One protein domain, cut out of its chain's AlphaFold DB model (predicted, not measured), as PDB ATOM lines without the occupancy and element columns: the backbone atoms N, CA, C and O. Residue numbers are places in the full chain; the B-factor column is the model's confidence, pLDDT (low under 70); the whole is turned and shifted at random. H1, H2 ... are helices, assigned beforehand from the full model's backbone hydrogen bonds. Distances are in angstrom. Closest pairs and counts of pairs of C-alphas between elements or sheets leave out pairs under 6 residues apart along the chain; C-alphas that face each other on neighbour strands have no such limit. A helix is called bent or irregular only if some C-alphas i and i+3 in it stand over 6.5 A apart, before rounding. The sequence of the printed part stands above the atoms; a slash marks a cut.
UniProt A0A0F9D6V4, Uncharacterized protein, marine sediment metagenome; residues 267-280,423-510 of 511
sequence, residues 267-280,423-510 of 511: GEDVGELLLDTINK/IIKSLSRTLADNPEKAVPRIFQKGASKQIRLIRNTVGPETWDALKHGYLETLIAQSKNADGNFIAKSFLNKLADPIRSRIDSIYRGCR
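AT A GLANCE: This is residues 267 to 280 and 423 to 510 of the 511 residues of an uncharacterized protein of marine sediment metagenome (UniProt A0A0F9D6V4). A long bent helix, H6, runs along one side of a cluster of five mostly crossed helices, H1 to H5, with the short H3 in its middle. H6 packs on the cluster through its first arm, H6a, on H5; the second arm, H6b, runs on until residues 505 to 510 stick out. The 102 printed residues hold six named helices, H1 to H6 in chain order, and no named strand: all helix. The whole is only just compact, close to loose, with a radius of gyration of the C-alphas of 14.9 A and spans of 44 by 41 by 23 A.

IN THESE COORDINATES: H6, residues 487 to 508, was assigned as one helix by its hydrogen bonds but is bent: C-alphas 494 and 497 are 6.8 A apart. Its arms are H6a, 487 to 494, and H6b, 497 to 508, 17.1 A long and ending at (56.660, 47.506, 94.064). H5, 460 to 476, is 24.2 A long. H4 is 448 to 458, H3 435 to 442, H2 423 to 433. H1, 267 to 280, is 19.8 A long and begins at (51.750, 14.024, 103.478).

HOW THE PARTS SIT: H6a and H5 form a helical hairpin; the C-alphas of Phe 490 and Leu 474 are closest, 6.2 A. H5 touches H1 at a shallow tilt of 22 degrees, opposite ways, closest at C-alphas Gly 469 and Gly 267, 5.3 A. H3 is about perpendicular to H1, 78 degrees, their closest C-alphas being Pro 435 and Gly 271, 4.5 A. H2 and H3 form another helical hairpin, C-alphas Leu 431 and Ala 438 closest, 5.5 A. H4 touches H1, C-alphas Val 458 and Thr 277 closest, 6.3 A. Every O i to N i+4 pair is within hydrogen-bond range in H1, H2, H4, H5 and H6a; in H3 2 of 4 are, in H6b 7 of 8.

THE WHOLE: The C-alphas of Lys 280 and Arg 510, the farthest apart, are 45.5 A apart. Residues 281 to 422 are not printed; C-alphas 280 and 423 are 17.3 A apart across this cut. Of the links printed whole, none is long. No printed residue is under 70 in pLDDT.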
ATOM      1  N   GLY A 267      51.536  12.686 102.912       84.19
ATOM      2  CA  GLY A 267      51.750  14.024 103.478       84.19
ATOM      3  C   GLY A 267      51.985  14.001 104.997       84.19
ATOM      4  O   GLY A 267      52.692  14.866 105.516       84.19
ATOM      5  N   GLU A 268      51.438  12.994 105.681       88.25
ATOM      6  CA  GLU A 268      51.678  12.696 107.091       88.25
ATOM      7  C   GLU A 268      53.118  12.217 107.326       88.25
ATOM      8  O   GLU A 268      53.839  12.876 108.074       88.25
ATOM      9  N   ASP A 269      53.591  11.196 106.600       88.00
ATOM     10  CA  ASP A 269      54.966  10.676 106.718       88.00
ATOM     11  C   ASP A 269      56.022  11.766 106.463       88.00
ATOM     12  O   ASP A 269      57.036  11.871 107.158       88.00
ATOM     13  N   VAL A 270      55.781  12.623 105.464       88.12
ATOM     14  CA  VAL A 270      56.658  13.761 105.151       88.12
ATOM     15  C   VAL A 270      56.635  14.803 106.277       88.12
ATOM     16  O   VAL A 270      57.668  15.405 106.594       88.12
ATOM     17  N   GLY A 271      55.472  15.019 106.897       88.94
ATOM     18  CA  GLY A 271      55.323  15.862 108.079       88.94
ATOM     19  C   GLY A 271      56.096  15.304 109.278       88.94
ATOM     20  O   GLY A 271      56.896  16.016 109.890       88.94
ATOM     21  N   GLU A 272      55.943  14.022 109.581       89.25
ATOM     22  CA  GLU A 272      56.675  13.366 110.664       89.25
ATOM     23  C   GLU A 272      58.190  13.410 110.441       89.25
ATOM     24  O   GLU A 272      58.937  13.832 111.331       89.25
ATOM     25  N   LEU A 273      58.649  13.085 109.225       88.44
ATOM     26  CA  LEU A 273      60.056  13.172 108.831       88.44
ATOM     27  C   LEU A 273      60.616  14.581 109.057       88.44
ATOM     28  O   LEU A 273      61.730  14.753 109.564       88.44
ATOM     29  N   LEU A 274      59.849  15.608 108.694       90.38
ATOM     30  CA  LEU A 274      60.230  16.996 108.906       90.38
ATOM     31  C   LEU A 274      60.329  17.338 110.401       90.38
ATOM     32  O   LEU A 274      61.313  17.958 110.826       90.38
ATOM     33  N   LEU A 275      59.333  16.957 111.201       91.69
ATOM     34  CA  LEU A 275      59.320  17.215 112.641       91.69
ATOM     35  C   LEU A 275      60.506  16.546 113.335       91.69
ATOM     36  O   LEU A 275      61.230  17.197 114.096       91.69
ATOM     37  N   ASP A 276      60.734  15.272 113.030       88.62
ATOM     38  CA  ASP A 276      61.847  14.491 113.551       88.62
ATOM     39  C   ASP A 276      63.191  15.104 113.141       88.62
ATOM     40  O   ASP A 276      64.057  15.336 113.986       88.62
ATOM     41  N   THR A 277      63.340  15.507 111.876       88.38
ATOM     42  CA  THR A 277      64.548  16.191 111.392       88.38
ATOM     43  C   THR A 277      64.815  17.488 112.162       88.38
ATOM     44  O   THR A 277      65.941  17.723 112.615       88.38
ATOM     45  N   ILE A 278      63.795  18.331 112.368       88.25
ATOM     46  CA  ILE A 278      63.924  19.576 113.142       88.25
ATOM     47  C   ILE A 278      64.330  19.267 114.591       88.25
ATOM     48  O   ILE A 278      65.247  19.901 115.127       88.25
ATOM     49  N   ASN A 279      63.691  18.281 115.223       90.31
ATOM     50  CA  ASN A 279      63.946  17.901 116.613       90.31
ATOM     51  C   ASN A 279      65.343  17.296 116.806       90.31
ATOM     52  O   ASN A 279      66.067  17.694 117.730       90.31
ATOM     53  N   LYS A 280      65.763  16.394 115.914       88.31
ATOM     54  CA  LYS A 280      67.105  15.801 115.889       88.31
ATOM     55  C   LYS A 280      68.171  16.874 115.713       88.31
ATOM     56  O   LYS A 280      69.107  16.931 116.512       88.31
ATOM     57  N   ILE A 423      58.672  31.070 113.001       91.38
ATOM     58  CA  ILE A 423      58.366  30.186 111.872       91.38
ATOM     59  C   ILE A 423      58.590  28.724 112.260       91.38
ATOM     60  O   ILE A 423      57.635  27.959 112.219       91.38
ATOM     61  N   ILE A 424      59.800  28.348 112.698       91.38
ATOM     62  CA  ILE A 424      60.098  26.953 113.061       91.38
ATOM     63  C   ILE A 424      59.227  26.503 114.232       91.38
ATOM     64  O   ILE A 424      58.643  25.435 114.163       91.38
ATOM     65  N   LYS A 425      59.015  27.341 115.254       92.62
ATOM     66  CA  LYS A 425      58.098  27.002 116.357       92.62
ATOM     67  C   LYS A 425      56.660  26.783 115.904       92.62
ATOM     68  O   LYS A 425      56.017  25.841 116.351       92.62
ATOM     69  N   SER A 426      56.138  27.682 115.070       93.38
ATOM     70  CA  SER A 426      54.776  27.561 114.549       93.38
ATOM     71  C   SER A 426      54.637  26.325 113.669       93.38
ATOM     72  O   SER A 426      53.601  25.666 113.718       93.38
ATOM     73  N   LEU A 427      55.664  26.021 112.877       91.81
ATOM     74  CA  LEU A 427      55.707  24.847 112.024       91.81
ATOM     75  C   LEU A 427      55.785  23.570 112.858       91.81
ATOM     76  O   LEU A 427      54.947  22.710 112.664       91.81
ATOM     77  N   SER A 428      56.690  23.480 113.836       92.25
ATOM     78  CA  SER A 428      56.801  22.326 114.741       92.25
ATOM     79  C   SER A 428      55.511  22.047 115.505       92.25
ATOM     80  O   SER A 428      55.164  20.889 115.668       92.25
ATOM     81  N   ARG A 429      54.775  23.083 115.935       94.38
ATOM     82  CA  ARG A 429      53.435  22.898 116.523       94.38
ATOM     83  C   ARG A 429      52.443  22.350 115.502       94.38
ATOM     84  O   ARG A 429      51.794  21.358 115.767       94.38
ATOM     85  N   THR A 430      52.397  22.948 114.309       93.38
ATOM     86  CA  THR A 430      51.512  22.466 113.229       93.38
ATOM     87  C   THR A 430      51.811  21.014 112.876       93.38
ATOM     88  O   THR A 430      50.885  20.248 112.693       93.38
ATOM     89  N   LEU A 431      53.089  20.650 112.800       90.81
ATOM     90  CA  LEU A 431      53.539  19.294 112.510       90.81
ATOM     91  C   LEU A 431      53.158  18.304 113.611       90.81
ATOM     92  O   LEU A 431      52.849  17.169 113.299       90.81
ATOM     93  N   ALA A 432      53.194  18.730 114.876       92.00
ATOM     94  CA  ALA A 432      52.785  17.893 115.999       92.00
ATOM     95  C   ALA A 432      51.262  17.695 116.050       92.00
ATOM     96  O   ALA A 432      50.808  16.625 116.431       92.00
ATOM     97  N   ASP A 433      50.487  18.716 115.669       95.00
ATOM     98  CA  ASP A 433      49.026  18.675 115.765       95.00
ATOM     99  C   ASP A 433      48.359  18.096 114.500       95.00
ATOM    100  O   ASP A 433      47.306  17.479 114.590       95.00
ATOM    101  N   ASN A 434      48.888  18.403 113.309       94.69
ATOM    102  CA  ASN A 434      48.316  18.075 111.992       94.69
ATOM    103  C   ASN A 434      49.449  17.980 110.935       94.69
ATOM    104  O   ASN A 434      49.673  18.948 110.182       94.69
ATOM    105  N   PRO A 435      50.201  16.866 110.877       90.81
ATOM    106  CA  PRO A 435      51.361  16.725 109.997       90.81
ATOM    107  C   PRO A 435      51.017  16.944 108.516       90.81
ATOM    108  O   PRO A 435      51.764  17.647 107.825       90.81
ATOM    109  N   GLU A 436      49.843  16.505 108.041       88.69
ATOM    110  CA  GLU A 436      49.448  16.662 106.635       88.69
ATOM    111  C   GLU A 436      49.223  18.130 106.222       88.69
ATOM    112  O   GLU A 436      49.436  18.517 105.070       88.69
ATOM    113  N   LYS A 437      48.858  19.003 107.172       90.00
ATOM    114  CA  LYS A 437      48.646  20.443 106.916       90.00
ATOM    115  C   LYS A 437      49.939  21.246 106.943       90.00
ATOM    116  O   LYS A 437      49.962  22.405 106.510       90.00
ATOM    117  N   ALA A 438      51.020  20.673 107.459       88.50
ATOM    118  CA  ALA A 438      52.269  21.393 107.607       88.50
ATOM    119  C   ALA A 438      52.953  21.639 106.262       88.50
ATOM    120  O   ALA A 438      53.428  22.751 106.032       88.50
ATOM    121  N   VAL A 439      52.952  20.664 105.351       89.69
ATOM    122  CA  VAL A 439      53.622  20.794 104.048       89.69
ATOM    123  C   VAL A 439      53.027  21.943 103.216       89.69
ATOM    124  O   VAL A 439      53.782  22.851 102.854       89.69
ATOM    125  N   PRO A 440      51.698  22.053 103.005       90.19
ATOM    126  CA  PRO A 440      51.116  23.208 102.313       90.19
ATOM    127  C   PRO A 440      51.411  24.547 102.998       90.19
ATOM    128  O   PRO A 440      51.572  25.570 102.331       90.19
ATOM    129  N   ARG A 441      51.533  24.559 104.335       91.25
ATOM    130  CA  ARG A 441      51.884  25.759 105.107       91.25
ATOM    131  C   ARG A 441      53.300  26.260 104.806       91.25
ATOM    132  O   ARG A 441      53.564  27.453 104.947       91.25
ATOM    133  N   ILE A 442      54.209  25.376 104.397       92.19
ATOM    134  CA  ILE A 442      55.586  25.717 104.010       92.19
ATOM    135  C   ILE A 442      55.614  26.431 102.665       92.19
ATOM    136  O   ILE A 442      56.291  27.451 102.529       92.19
ATOM    137  N   PHE A 443      54.843  25.930 101.705       91.94
ATOM    138  CA  PHE A 443      54.817  26.411 100.324       91.94
ATOM    139  C   PHE A 443      53.769  27.509 100.082       91.94
ATOM    140  O   PHE A 443      53.317  27.724  98.958       91.94
ATOM    141  N   GLN A 444      53.401  28.249 101.133       89.69
ATOM    142  CA  GLN A 444      52.441  29.345 101.035       89.69
ATOM    143  C   GLN A 444      52.934  30.488 100.141       89.69
ATOM    144  O   GLN A 444      54.119  30.832 100.066       89.69
ATOM    145  N   LYS A 445      51.960  31.141  99.508       84.69
ATOM    146  CA  LYS A 445      52.132  32.351  98.707       84.69
ATOM    147  C   LYS A 445      52.907  33.425  99.491       84.69
ATOM    148  O   LYS A 445      52.533  33.776 100.605       84.69
ATOM    149  N   GLY A 446      53.994  33.946  98.915       83.94
ATOM    150  CA  GLY A 446      54.829  34.985  99.543       83.94
ATOM    151  C   GLY A 446      55.766  34.509 100.667       83.94
ATOM    152  O   GLY A 446      56.543  35.309 101.187       83.94
ATOM    153  N   ALA A 447      55.781  33.217 101.015       89.12
ATOM    154  CA  ALA A 447      56.551  32.674 102.138       89.12
ATOM    155  C   ALA A 447      58.038  32.391 101.813       89.12
ATOM    156  O   ALA A 447      58.645  31.469 102.356       89.12
ATOM    157  N   SER A 448      58.677  33.188 100.949       89.31
ATOM    158  CA  SER A 448      60.049  32.936 100.461       89.31
ATOM    159  C   SER A 448      61.095  32.854 101.582       89.31
ATOM    160  O   SER A 448      61.982  31.998 101.554       89.31
ATOM    161  N   LYS A 449      60.964  33.703 102.610       89.38
ATOM    162  CA  LYS A 449      61.822  33.682 103.805       89.38
ATOM    163  C   LYS A 449      61.644  32.393 104.613       89.38
ATOM    164  O   LYS A 449      62.628  31.846 105.098       89.38
ATOM    165  N   GLN A 450      60.410  31.912 104.743       91.81
ATOM    166  CA  GLN A 450      60.089  30.664 105.432       91.81
ATOM    167  C   GLN A 450      60.622  29.455 104.658       91.81
ATOM    168  O   GLN A 450      61.292  28.622 105.255       91.81
ATOM    169  N   ILE A 451      60.412  29.412 103.340       91.75
ATOM    170  CA  ILE A 451      60.950  28.374 102.449       91.75
ATOM    171  C   ILE A 451      62.474  28.285 102.584       91.75
ATOM    172  O   ILE A 451      63.007  27.209 102.838       91.75
ATOM    173  N   ARG A 452      63.181  29.422 102.495       92.06
ATOM    174  CA  ARG A 452      64.645  29.462 102.645       92.06
ATOM    175  C   ARG A 452      65.089  28.985 104.027       92.06
ATOM    176  O   ARG A 452      66.023  28.198 104.129       92.06
ATOM    177  N   LEU A 453      64.418  29.449 105.082       91.88
ATOM    178  CA  LEU A 453      64.728  29.052 106.453       91.88
ATOM    179  C   LEU A 453      64.560  27.542 106.648       91.88
ATOM    180  O   LEU A 453      65.440  26.906 107.219       91.88
ATOM    181  N   ILE A 454      63.461  26.966 106.159       92.62
ATOM    182  CA  ILE A 454      63.179  25.536 106.291       92.62
ATOM    183  C   ILE A 454      64.175  24.726 105.470       92.62
ATOM    184  O   ILE A 454      64.815  23.858 106.052       92.62
ATOM    185  N   ARG A 455      64.395  25.063 104.190       93.62
ATOM    186  CA  ARG A 455      65.403  24.418 103.325       93.62
ATOM    187  C   ARG A 455      66.768  24.347 104.013       93.62
ATOM    188  O   ARG A 455      67.347  23.270 104.127       93.62
ATOM    189  N   ASN A 456      67.240  25.476 104.544       88.75
ATOM    190  CA  ASN A 456      68.528  25.553 105.237       88.75
ATOM    191  C   ASN A 456      68.534  24.772 106.560       88.75
ATOM    192  O   ASN A 456      69.570  24.258 106.972       88.75
ATOM    193  N   THR A 457      67.386  24.672 107.235       89.81
ATOM    194  CA  THR A 457      67.269  23.945 108.504       89.81
ATOM    195  C   THR A 457      67.274  22.440 108.277       89.81
ATOM    196  O   THR A 457      67.969  21.727 108.993       89.81
ATOM    197  N   VAL A 458      66.531  21.928 107.296       88.69
ATOM    198  CA  VAL A 458      66.254  20.488 107.147       88.69
ATOM    199  C   VAL A 458      67.298  19.770 106.293       88.69
ATOM    200  O   VAL A 458      67.628  18.626 106.582       88.69
ATOM    201  N   GLY A 459      67.991  20.485 105.404       88.44
ATOM    202  CA  GLY A 459      68.986  19.903 104.498       88.44
ATOM    203  C   GLY A 459      68.359  19.396 103.194       88.44
ATOM    204  O   GLY A 459      67.136  19.391 103.078       88.44
ATOM    205  N   PRO A 460      69.179  19.019 102.198       87.81
ATOM    206  CA  PRO A 460      68.712  18.729 100.840       87.81
ATOM    207  C   PRO A 460      67.756  17.534 100.775       87.81
ATOM    208  O   PRO A 460      66.675  17.672 100.228       87.81
ATOM    209  N   GLU A 461      68.082  16.419 101.428       84.25
ATOM    210  CA  GLU A 461      67.276  15.190 101.394       84.25
ATOM    211  C   GLU A 461      65.849  15.398 101.932       84.25
ATOM    212  O   GLU A 461      64.864  15.184 101.229       84.25
ATOM    213  N   THR A 462      65.713  15.908 103.162       87.75
ATOM    214  CA  THR A 462      64.397  16.229 103.740       87.75
ATOM    215  C   THR A 462      63.686  17.324 102.943       87.75
ATOM    216  O   THR A 462      62.460  17.341 102.863       87.75
ATOM    217  N   TRP A 463      64.435  18.259 102.350       92.50
ATOM    218  CA  TRP A 463      63.863  19.292 101.492       92.50
ATOM    219  C   TRP A 463      63.286  18.714 100.201       92.50
ATOM    220  O   TRP A 463      62.218  19.143  99.760       92.50
ATOM    221  N   ASP A 464      63.953  17.727  99.616       88.38
ATOM    222  CA  ASP A 464      63.449  17.009  98.461       88.38
ATOM    223  C   ASP A 464      62.191  16.238  98.842       88.38
ATOM    224  O   ASP A 464      61.159  16.477  98.215       88.38
ATOM    225  N   ALA A 465      62.196  15.457  99.924       87.94
ATOM    226  CA  ALA A 465      60.993  14.774 100.416       87.94
ATOM    227  C   ALA A 465      59.806  15.738 100.625       87.94
ATOM    228  O   ALA A 465      58.678  15.442 100.235       87.94
ATOM    229  N   LEU A 466      60.059  16.949 101.141       91.06
ATOM    230  CA  LEU A 466      59.036  17.990 101.277       91.06
ATOM    231  C   LEU A 466      58.476  18.480  99.942       91.06
ATOM    232  O   LEU A 466      57.266  18.679  99.830       91.06
ATOM    233  N   LYS A 467      59.332  18.700  98.936       91.69
ATOM    234  CA  LYS A 467      58.874  19.058  97.583       91.69
ATOM    235  C   LYS A 467      57.989  17.953  97.010       91.69
ATOM    236  O   LYS A 467      56.952  18.264  96.432       91.69
ATOM    237  N   HIS A 468      58.375  16.694  97.206       88.06
ATOM    238  CA  HIS A 468      57.620  15.535  96.732       88.06
ATOM    239  C   HIS A 468      56.246  15.457  97.406       88.06
ATOM    240  O   HIS A 468      55.235  15.516  96.710       88.06
ATOM    241  N   GLY A 469      56.184  15.468  98.742       88.50
ATOM    242  CA  GLY A 469      54.907  15.442  99.470       88.50
ATOM    243  C   GLY A 469      53.994  16.631  99.139       88.50
ATOM    244  O   GLY A 469      52.768  16.504  99.084       88.50
ATOM    245  N   TYR A 470      54.574  17.800  98.840       92.00
ATOM    246  CA  TYR A 470      53.801  18.945  98.362       92.00
ATOM    247  C   TYR A 470      53.201  18.703  96.970       92.00
ATOM    248  O   TYR A 470      52.022  18.986  96.760       92.00
ATOM    249  N   LEU A 471      53.982  18.161  96.029       90.50
ATOM    250  CA  LEU A 471      53.500  17.821  94.688       90.50
ATOM    251  C   LEU A 471      52.398  16.764  94.736       90.50
ATOM    252  O   LEU A 471      51.381  16.934  94.068       90.50
ATOM    253  N   GLU A 472      52.544  15.735  95.568       87.81
ATOM    254  CA  GLU A 472      51.494  14.733  95.771       87.81
ATOM    255  C   GLU A 472      50.204  15.362  96.296       87.81
ATOM    256  O   GLU A 472      49.120  15.081  95.784       87.81
ATOM    257  N   THR A 473      50.317  16.295  97.247       89.50
ATOM    258  CA  THR A 473      49.162  17.052  97.746       89.50
ATOM    259  C   THR A 473      48.499  17.850  96.620       89.50
ATOM    260  O   THR A 473      47.275  17.854  96.495       89.50
ATOM    261  N   LEU A 474      49.283  18.503  95.757       91.00
ATOM    262  CA  LEU A 474      48.749  19.238  94.608       91.00
ATOM    263  C   LEU A 474      48.065  18.317  93.592       91.00
ATOM    264  O   LEU A 474      47.014  18.688  93.062       91.00
ATOM    265  N   ILE A 475      48.631  17.137  93.327       90.62
ATOM    266  CA  ILE A 475      48.053  16.126  92.435       90.62
ATOM    267  C   ILE A 475      46.731  15.623  93.013       90.62
ATOM    268  O   ILE A 475      45.717  15.652  92.317       90.62
ATOM    269  N   ALA A 476      46.712  15.243  94.292       90.25
ATOM    270  CA  ALA A 476      45.521  14.764  94.986       90.25
ATOM    271  C   ALA A 476      44.395  15.803  94.957       90.25
ATOM    272  O   ALA A 476      43.273  15.501  94.559       90.25
ATOM    273  N   GLN A 477      44.708  17.062  95.267       91.94
ATOM    274  CA  GLN A 477      43.732  18.148  95.217       91.94
ATOM    275  C   GLN A 477      43.320  18.548  93.790       91.94
ATOM    276  O   GLN A 477      42.461  19.416  93.626       91.94
ATOM    277  N   SER A 478      43.978  18.026  92.758       94.06
ATOM    278  CA  SER A 478      43.662  18.318  91.356       94.06
ATOM    279  C   SER A 478      42.870  17.206  90.687       94.06
ATOM    280  O   SER A 478      42.636  17.283  89.485       94.06
ATOM    281  N   LYS A 479      42.437  16.197  91.444       93.94
ATOM    282  CA  LYS A 479      41.490  15.188  90.975       93.94
ATOM    283  C   LYS A 479      40.052  15.711  91.076       93.94
ATOM    284  O   LYS A 479      39.743  16.506  91.962       93.94
ATOM    285  N   ASN A 480      39.193  15.315  90.140       94.94
ATOM    286  CA  ASN A 480      37.757  15.603  90.181       94.94
ATOM    287  C   ASN A 480      37.021  14.629  91.130       94.94
ATOM    288  O   ASN A 480      37.656  13.788  91.764       94.94
ATOM    289  N   ALA A 481      35.689  14.731  91.223       95.88
ATOM    290  CA  ALA A 481      34.876  13.829  92.051       95.88
ATOM    291  C   ALA A 481      35.015  12.345  91.650       95.88
ATOM    292  O   ALA A 481      34.938  11.474  92.509       95.88
ATOM    293  N   ASP A 482      35.306  12.074  90.376       95.31
ATOM    294  CA  ASP A 482      35.523  10.726  89.834       95.31
ATOM    295  C   ASP A 482      36.969  10.224  90.035       95.31
ATOM    296  O   ASP A 482      37.335   9.155  89.553       95.31
ATOM    297  N   GLY A 483      37.835  11.007  90.690       92.94
ATOM    298  CA  GLY A 483      39.250  10.680  90.881       92.94
ATOM    299  C   GLY A 483      40.151  10.957  89.667       92.94
ATOM    300  O   GLY A 483      41.362  10.733  89.746       92.94
ATOM    301  N   ASN A 484      39.606  11.497  88.573       93.25
ATOM    302  CA  ASN A 484      40.351  11.830  87.360       93.25
ATOM    303  C   ASN A 484      41.200  13.087  87.556       93.25
ATOM    304  O   ASN A 484      40.714  14.122  88.017       93.25
ATOM    305  N   PHE A 485      42.472  13.023  87.161       92.00
ATOM    306  CA  PHE A 485      43.396  14.149  87.259       92.00
ATOM    307  C   PHE A 485      43.028  15.286  86.290       92.00
ATOM    308  O   PHE A 485      42.978  15.107  85.075       92.00
ATOM    309  N   ILE A 486      42.832  16.493  86.824       94.94
ATOM    310  CA  ILE A 486      42.574  17.714  86.056       94.94
ATOM    311  C   ILE A 486      43.870  18.531  85.956       94.94
ATOM    312  O   ILE A 486      44.176  19.358  86.822       94.94
ATOM    313  N   ALA A 487      44.595  18.400  84.841       92.00
ATOM    314  CA  ALA A 487      45.850  19.130  84.612       92.00
ATOM    315  C   ALA A 487      45.716  20.657  84.744       92.00
ATOM    316  O   ALA A 487      46.594  21.316  85.298       92.00
ATOM    317  N   LYS A 488      44.595  21.241  84.297       92.12
ATOM    318  CA  LYS A 488      44.338  22.686  84.443       92.12
ATOM    319  C   LYS A 488      44.281  23.118  85.914       92.12
ATOM    320  O   LYS A 488      44.802  24.179  86.250       92.12
ATOM    321  N   SER A 489      43.669  22.308  86.785       93.31
ATOM    322  CA  SER A 489      43.631  22.569  88.230       93.31
ATOM    323  C   SER A 489      45.038  22.509  88.820       93.31
ATOM    324  O   SER A 489      45.453  23.439  89.509       93.31
ATOM    325  N   PHE A 490      45.794  21.463  88.481       92.50
ATOM    326  CA  PHE A 490      47.165  21.281  88.957       92.50
ATOM    327  C   PHE A 490      48.075  22.446  88.565       92.50
ATOM    328  O   PHE A 490      48.705  23.057  89.428       92.50
ATOM    329  N   LEU A 491      48.085  22.819  87.281       90.00
ATOM    330  CA  LEU A 491      48.898  23.927  86.777       90.00
ATOM    331  C   LEU A 491      48.521  25.264  87.421       90.00
ATOM    332  O   LEU A 491      49.407  26.070  87.696       90.00
ATOM    333  N   ASN A 492      47.235  25.502  87.692       91.12
ATOM    334  CA  ASN A 492      46.810  26.704  88.405       91.12
ATOM    335  C   ASN A 492      47.370  26.730  89.834       91.12
ATOM    336  O   ASN A 492      48.019  27.706  90.204       91.12
ATOM    337  N   LYS A 493      47.225  25.639  90.593       90.44
ATOM    338  CA  LYS A 493      47.735  25.554  91.973       90.44
ATOM    339  C   LYS A 493      49.260  25.632  92.048       90.44
ATOM    340  O   LYS A 493      49.803  26.248  92.963       90.44
ATOM    341  N   LEU A 494      49.959  25.057  91.070       88.56
ATOM    342  CA  LEU A 494      51.414  25.153  90.953       88.56
ATOM    343  C   LEU A 494      51.869  26.579  90.591       88.56
ATOM    344  O   LEU A 494      52.886  27.056  91.093       88.56
ATOM    345  N   ALA A 495      51.118  27.275  89.732       87.12
ATOM    346  CA  ALA A 495      51.440  28.630  89.293       87.12
ATOM    347  C   ALA A 495      51.111  29.706  90.340       87.12
ATOM    348  O   ALA A 495      51.720  30.777  90.308       87.12
ATOM    349  N   ASP A 496      50.183  29.462  91.266       85.38
ATOM    350  CA  ASP A 496      49.710  30.460  92.233       85.38
ATOM    351  C   ASP A 496      50.820  31.076  93.113       85.38
ATOM    352  O   ASP A 496      50.879  32.315  93.222       85.38
ATOM    353  N   PRO A 497      51.754  30.291  93.693       78.88
ATOM    354  CA  PRO A 497      52.903  30.846  94.405       78.88
ATOM    355  C   PRO A 497      53.799  31.704  93.501       78.88
ATOM    356  O   PRO A 497      54.299  32.741  93.942       78.88
ATOM    357  N   ILE A 498      53.966  31.326  92.230       81.12
ATOM    358  CA  ILE A 498      54.825  32.028  91.262       81.12
ATOM    359  C   ILE A 498      54.187  33.354  90.834       81.12
ATOM    360  O   ILE A 498      54.817  34.408  90.959       81.12
ATOM    361  N   ARG A 499      52.917  33.326  90.403       82.69
ATOM    362  CA  ARG A 499      52.150  34.508  89.970       82.69
ATOM    363  C   ARG A 499      52.132  35.585  91.043       82.69
ATOM    364  O   ARG A 499      52.393  36.747  90.764       82.69
ATOM    365  N   SER A 500      51.950  35.185  92.301       77.88
ATOM    366  CA  SER A 500      51.968  36.127  93.421       77.88
ATOM    367  C   SER A 500      53.235  36.955  93.544       77.88
ATOM    368  O   SER A 500      53.186  38.125  93.922       77.88
ATOM    369  N   ARG A 501      54.376  36.328  93.257       74.75
ATOM    370  CA  ARG A 501      55.678  36.952  93.403       74.75
ATOM    371  C   ARG A 501      55.891  37.942  92.274       74.75
ATOM    372  O   ARG A 501      56.317  39.060  92.538       74.75
ATOM    373  N   ILE A 502      55.507  37.548  91.064       80.25
ATOM    374  CA  ILE A 502      55.472  38.421  89.894       80.25
ATOM    375  C   ILE A 502      54.602  39.658  90.189       80.25
ATOM    376  O   ILE A 502      55.086  40.780  90.067       80.25
ATOM    377  N   ASP A 503      53.383  39.475  90.708       82.50
ATOM    378  CA  ASP A 503      52.478  40.585  91.049       82.50
ATOM    379  C   ASP A 503      53.033  41.506  92.147       82.50
ATOM    380  O   ASP A 503      52.773  42.710  92.140       82.50
ATOM    381  N   SER A 504      53.760  40.952  93.126       80.06
ATOM    382  CA  SER A 504      54.383  41.740  94.199       80.06
ATOM    383  C   SER A 504      55.528  42.615  93.684       80.06
ATOM    384  O   SER A 504      55.651  43.762  94.104       80.06
ATOM    385  N   ILE A 505      56.311  42.106  92.726       80.31
ATOM    386  CA  ILE A 505      57.399  42.847  92.079       80.31
ATOM    387  C   ILE A 505      56.819  43.981  91.232       80.31
ATOM    388  O   ILE A 505      57.221  45.127  91.399       80.31
ATOM    389  N   TYR A 506      55.813  43.701  90.395       85.88
ATOM    390  CA  TYR A 506      55.187  44.735  89.563       85.88
ATOM    391  C   TYR A 506      54.506  45.842  90.377       85.88
ATOM    392  O   TYR A 506      54.557  47.003  89.978       85.88
ATOM    393  N   ARG A 507      53.893  45.513  91.523       85.25
ATOM    394  CA  ARG A 507      53.326  46.526  92.429       85.25
ATOM    395  C   ARG A 507      54.397  47.374  93.110       85.25
ATOM    396  O   ARG A 507      54.193  48.571  93.249       85.25
ATOM    397  N   GLY A 508      55.529  46.778  93.482       84.44
ATOM    398  CA  GLY A 508      56.660  47.506  94.064       84.44
ATOM    399  C   GLY A 508      57.352  48.472  93.098       84.44
ATOM    400  O   GLY A 508      58.022  49.377  93.564       84.44
ATOM    401  N   CYS A 509      57.192  48.301  91.781       83.56
ATOM    402  CA  CYS A 509      57.744  49.213  90.772       83.56
ATOM    403  C   CYS A 509      56.777  50.327  90.330       83.56
ATOM    404  O   CYS A 509      57.188  51.201  89.574       83.56
ATOM    405  N   ARG A 510      55.493  50.271  90.715       82.50
ATOM    406  CA  ARG A 510      54.498  51.317  90.392       82.50
ATOM    407  C   ARG A 510      54.345  52.380  91.479       82.50
ATOM    408  O   ARG A 510      53.782  53.429  91.184       82.50
TER     409      ARG A 510